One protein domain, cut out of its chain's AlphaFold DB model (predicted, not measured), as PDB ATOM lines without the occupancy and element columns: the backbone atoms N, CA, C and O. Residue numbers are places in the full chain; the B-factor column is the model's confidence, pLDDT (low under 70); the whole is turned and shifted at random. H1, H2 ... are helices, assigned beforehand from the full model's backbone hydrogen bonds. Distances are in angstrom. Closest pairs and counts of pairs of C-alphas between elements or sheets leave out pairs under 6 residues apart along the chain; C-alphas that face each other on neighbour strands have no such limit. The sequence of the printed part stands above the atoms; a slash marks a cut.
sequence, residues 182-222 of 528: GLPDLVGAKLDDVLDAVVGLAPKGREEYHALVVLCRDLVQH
ATOM      1  N   GLY A 182     146.587 145.172  61.533       75.44
ATOM      2  CA  GLY A 182     147.299 145.306  62.811       75.44
ATOM      3  C   GLY A 182     148.780 144.946  62.778       75.44
ATOM      4  O   GLY A 182     149.487 145.317  63.705       75.44
ATOM      5  N   LEU A 183     149.267 144.273  61.731       84.31
ATOM      6  CA  LEU A 183     150.710 144.063  61.581       84.31
ATOM      7  C   LEU A 183     151.421 145.392  61.265       84.31
ATOM      8  O   LEU A 183     150.907 146.137  60.427       84.31
ATOM      9  N   PRO A 184     152.569 145.677  61.906       85.81
ATOM     10  CA  PRO A 184     153.336 146.894  61.663       85.81
ATOM     11  C   PRO A 184     153.971 146.899  60.265       85.81
ATOM     12  O   PRO A 184     154.192 145.844  59.666       85.81
ATOM     13  N   ASP A 185     154.297 148.093  59.776       83.56
ATOM     14  CA  ASP A 185     155.125 148.285  58.585       83.56
ATOM     15  C   ASP A 185     156.605 148.420  58.982       83.56
ATOM     16  O   ASP A 185     156.931 148.950  60.042       83.56
ATOM     17  N   LEU A 186     157.515 147.985  58.104       83.44
ATOM     18  CA  LEU A 186     158.971 148.039  58.321       83.44
ATOM     19  C   LEU A 186     159.604 149.371  57.856       83.44
ATOM     20  O   LEU A 186     160.822 149.496  57.705       83.44
ATOM     21  N   VAL A 187     158.780 150.392  57.601       76.56
ATOM     22  CA  VAL A 187     159.236 151.688  57.081       76.56
ATOM     23  C   VAL A 187     159.969 152.457  58.180       76.56
ATOM     24  O   VAL A 187     159.353 152.998  59.094       76.56
ATOM     25  N   GLY A 188     161.300 152.505  58.089       68.69
ATOM     26  CA  GLY A 188     162.158 153.237  59.030       68.69
ATOM     27  C   GLY A 188     162.318 152.595  60.416       68.69
ATOM     28  O   GLY A 188     163.007 153.167  61.256       68.69
ATOM     29  N   ALA A 189     161.720 151.424  60.655       74.56
ATOM     30  CA  ALA A 189     161.865 150.651  61.887       74.56
ATOM     31  C   ALA A 189     162.971 149.592  61.754       74.56
ATOM     32  O   ALA A 189     163.233 149.103  60.649       74.56
ATOM     33  N   LYS A 190     163.604 149.206  62.870       84.12
ATOM     34  CA  LYS A 190     164.487 148.033  62.877       84.12
ATOM     35  C   LYS A 190     163.651 146.762  62.857       84.12
ATOM     36  O   LYS A 190     162.546 146.718  63.400       84.12
ATOM     37  N   LEU A 191     164.194 145.712  62.249       84.62
ATOM     38  CA  LEU A 191     163.523 144.415  62.209       84.62
ATOM     39  C   LEU A 191     163.360 143.823  63.618       84.62
ATOM     40  O   LEU A 191     162.358 143.164  63.882       84.62
ATOM     41  N   ASP A 192     164.280 144.132  64.537       86.94
ATOM     42  CA  ASP A 192     164.172 143.787  65.956       86.94
ATOM     43  C   ASP A 192     162.902 144.373  66.592       86.94
ATOM     44  O   ASP A 192     162.108 143.631  67.170       86.94
ATOM     45  N   ASP A 193     162.674 145.680  66.401       86.19
ATOM     46  CA  ASP A 193     161.519 146.410  66.946       86.19
ATOM     47  C   ASP A 193     160.201 145.858  66.381       86.19
ATOM     48  O   ASP A 193     159.198 145.719  67.084       86.19
ATOM     49  N   VAL A 194     160.203 145.522  65.087       82.50
ATOM     50  CA  VAL A 194     159.053 144.911  64.418       82.50
ATOM     51  C   VAL A 194     158.775 143.517  64.961       82.50
ATOM     52  O   VAL A 194     157.612 143.189  65.195       82.50
ATOM     53  N   LEU A 195     159.804 142.702  65.189       83.88
ATOM     54  CA  LEU A 195     159.621 141.372  65.759       83.88
ATOM     55  C   LEU A 195     159.040 141.468  67.176       83.88
ATOM     56  O   LEU A 195     158.064 140.779  67.472       83.88
ATOM     57  N   ASP A 196     159.547 142.384  68.001       86.94
ATOM     58  CA  ASP A 196     159.038 142.622  69.357       86.94
ATOM     59  C   ASP A 196     157.563 143.065  69.339       86.94
ATOM     60  O   ASP A 196     156.744 142.577  70.125       86.94
ATOM     61  N   ALA A 197     157.182 143.926  68.390       85.06
ATOM     62  CA  ALA A 197     155.791 144.327  68.191       85.06
ATOM     63  C   ALA A 197     154.901 143.161  67.717       85.06
ATOM     64  O   ALA A 197     153.759 143.019  68.166       85.06
ATOM     65  N   VAL A 198     155.410 142.300  66.830       85.56
ATOM     66  CA  VAL A 198     154.682 141.141  66.294       85.56
ATOM     67  C   VAL A 198     154.440 140.073  67.362       85.56
ATOM     68  O   VAL A 198     153.363 139.474  67.363       85.56
ATOM     69  N   VAL A 199     155.370 139.862  68.300       81.56
ATOM     70  CA  VAL A 199     155.198 138.920  69.425       81.56
ATOM     71  C   VAL A 199     153.931 139.229  70.234       81.56
ATOM     72  O   VAL A 199     153.254 138.312  70.698       81.56
ATOM     73  N   GLY A 200     153.557 140.506  70.362       78.38
ATOM     74  CA  GLY A 200     152.329 140.919  71.052       78.38
ATOM     75  C   GLY A 200     151.032 140.712  70.255       78.38
ATOM     76  O   GLY A 200     149.950 140.709  70.841       78.38
ATOM     77  N   LEU A 201     151.123 140.546  68.933       83.12
ATOM     78  CA  LEU A 201     149.981 140.510  68.010       83.12
ATOM     79  C   LEU A 201     149.710 139.110  67.447       83.12
ATOM     80  O   LEU A 201     148.568 138.771  67.130       83.12
ATOM     81  N   ALA A 202     150.755 138.300  67.290       83.75
ATOM     82  CA  ALA A 202     150.661 136.974  66.710       83.75
ATOM     83  C   ALA A 202     150.114 135.944  67.721       83.75
ATOM     84  O   ALA A 202     150.392 136.018  68.919       83.75
ATOM     85  N   PRO A 203     149.366 134.922  67.263       84.00
ATOM     86  CA  PRO A 203     149.060 133.764  68.096       84.00
ATOM     87  C   PRO A 203     150.345 133.078  68.570       84.00
ATOM     88  O   PRO A 203     151.283 132.942  67.782       84.00
ATOM     89  N   LYS A 204     150.346 132.569  69.810       81.38
ATOM     90  CA  LYS A 204     151.505 131.873  70.395       81.38
ATOM     91  C   LYS A 204     152.055 130.782  69.470       81.38
ATOM     92  O   LYS A 204     151.294 129.920  69.018       81.38
ATOM     93  N   GLY A 205     153.365 130.798  69.233       82.06
ATOM     94  CA  GLY A 205     154.071 129.861  68.354       82.06
ATOM     95  C   GLY A 205     153.948 130.178  66.858       82.06
ATOM     96  O   GLY A 205     154.191 129.307  66.022       82.06
ATOM     97  N   ARG A 206     153.504 131.387  66.493       83.81
ATOM     98  CA  ARG A 206     153.416 131.867  65.098       83.81
ATOM     99  C   ARG A 206     154.094 133.216  64.880       83.81
ATOM    100  O   ARG A 206     153.918 133.793  63.808       83.81
ATOM    101  N   GLU A 207     154.823 133.711  65.865       86.38
ATOM    102  CA  GLU A 207     155.467 135.021  65.894       86.38
ATOM    103  C   GLU A 207     156.412 135.177  64.694       86.38
ATOM    104  O   GLU A 207     156.234 136.087  63.887       86.38
ATOM    105  N   GLU A 208     157.302 134.202  64.488       86.62
ATOM    106  CA  GLU A 208     158.250 134.159  63.365       86.62
ATOM    107  C   GLU A 208     157.549 134.229  62.000       86.62
ATOM    108  O   GLU A 208     157.917 135.023  61.139       86.62
ATOM    109  N   TYR A 209     156.463 133.469  61.809       90.00
ATOM    110  CA  TYR A 209     155.707 133.505  60.554       90.00
ATOM    111  C   TYR A 209     155.102 134.887  60.278       90.00
ATOM    112  O   TYR A 209     155.082 135.335  59.135       90.00
ATOM    113  N   HIS A 210     154.584 135.569  61.304       90.81
ATOM    114  CA  HIS A 210     154.015 136.910  61.131       90.81
ATOM    115  C   HIS A 210     155.112 137.944  60.865       90.81
ATOM    116  O   HIS A 210     154.906 138.840  60.046       90.81
ATOM    117  N   ALA A 211     156.282 137.794  61.488       89.81
ATOM    118  CA  ALA A 211     157.436 138.642  61.223       89.81
ATOM    119  C   ALA A 211     157.947 138.465  59.786       89.81
ATOM    120  O   ALA A 211     158.161 139.459  59.093       89.81
ATOM    121  N   LEU A 212     158.015 137.226  59.287       92.25
ATOM    122  CA  LEU A 212     158.324 136.941  57.883       92.25
ATOM    123  C   LEU A 212     157.299 137.561  56.925       92.25
ATOM    124  O   LEU A 212     157.684 138.094  55.890       92.25
ATOM    125  N   VAL A 213     156.005 137.572  57.266       92.12
ATOM    126  CA  VAL A 213     154.995 138.283  56.459       92.12
ATOM    127  C   VAL A 213     155.292 139.785  56.390       92.12
ATOM    128  O   VAL A 213     155.173 140.367  55.312       92.12
ATOM    129  N   VAL A 214     155.691 140.421  57.496       91.56
ATOM    130  CA  VAL A 214     156.062 141.849  57.503       91.56
ATOM    131  C   VAL A 214     157.325 142.093  56.675       91.56
ATOM    132  O   VAL A 214     157.315 142.956  55.798       91.56
ATOM    133  N   LEU A 215     158.368 141.282  56.870       92.75
ATOM    134  CA  LEU A 215     159.600 141.338  56.080       92.75
ATOM    135  C   LEU A 215     159.312 141.194  54.576       92.75
ATOM    136  O   LEU A 215     159.756 142.003  53.769       92.75
ATOM    137  N   CYS A 216     158.497 140.217  54.180       93.19
ATOM    138  CA  CYS A 216     158.139 139.999  52.779       93.19
ATOM    139  C   CYS A 216     157.213 141.080  52.193       93.19
ATOM    140  O   CYS A 216     157.080 141.164  50.972       93.19
ATOM    141  N   ARG A 217     156.537 141.904  53.003       90.06
ATOM    142  CA  ARG A 217     155.797 143.079  52.499       90.06
ATOM    143  C   ARG A 217     156.741 144.213  52.104       90.06
ATOM    144  O   ARG A 217     156.463 144.893  51.116       90.06
ATOM    145  N   ASP A 218     157.829 144.373  52.854       91.38
ATOM    146  CA  ASP A 218     158.909 145.325  52.584       91.38
ATOM    147  C   ASP A 218     159.733 144.887  51.365       91.38
ATOM    148  O   ASP A 218     159.808 145.617  50.379       91.38
ATOM    149  N   LEU A 219     160.226 143.642  51.350       92.75
ATOM    150  CA  LEU A 219     161.066 143.123  50.260       92.75
ATOM    151  C   LEU A 219     160.386 143.146  48.883       92.75
ATOM    152  O   LEU A 219     161.051 143.408  47.882       92.75
ATOM    153  N   VAL A 220     159.065 142.943  48.810       89.69
ATOM    154  CA  VAL A 220     158.316 143.002  47.539       89.69
ATOM    155  C   VAL A 220     158.322 144.406  46.913       89.69
ATOM    156  O   VAL A 220     158.102 144.535  45.708       89.69
ATOM    157  N   GLN A 221     158.612 145.462  47.681       87.12
ATOM    158  CA  GLN A 221     158.777 146.812  47.128       87.12
ATOM    159  C   GLN A 221     160.084 146.964  46.327       87.12
ATOM    160  O   GLN A 221     160.177 147.834  45.463       87.12
ATOM    161  N   HIS A 222     161.077 146.104  46.568       89.81
ATOM    162  CA  HIS A 222     162.382 146.143  45.912       89.81
ATOM    163  C   HIS A 222     162.389 145.239  44.672       89.81
ATOM    164  O   HIS A 222     162.541 144.026  44.764       89.81
TER     165      HIS A 222
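This is residues 182 to 222 of the 528 residues of the protein "cAMP-binding protein" of Magnetospirillum magnetotacticum MS-1 (UniProt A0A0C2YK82). Coming from residues 182 to 190, which hold no named element, you meet a small helical hairpin: the short helix H1 turns through a loop into the longer H2, which runs back at a slant. H2 makes most of the length. The printed part has 41 residues with two named helices, H1 then H2, and no named strand; its class is all helix. It is compact, with a radius of gyration of the C-alphas of 9.6 A, yet elongated, spanning 30 by 16 by 16 A.

Find C-alpha 191 at (163.523, 144.415, 62.209); there H1, residues 191 to 199, begins. H2, residues 207 to 219, runs 18.5 A to C-alpha 219 at (161.066, 143.123, 50.260).

H1 and H2 touch, closest at the C-alphas of Val 199 and Glu 207, 5.3 A apart. They run opposite ways at a steep tilt of 44 degrees. In both helices every O i to N i+4 pair is within hydrogen-bond range.

The C-alphas farthest apart, Lys 204 and His 222, are 30.4 A apart. The printed part has no cut, and the link from H1 to H2 is short. Mean pLDDT of the printed part is 85.4; look at Gly 188 for the one residue under 70.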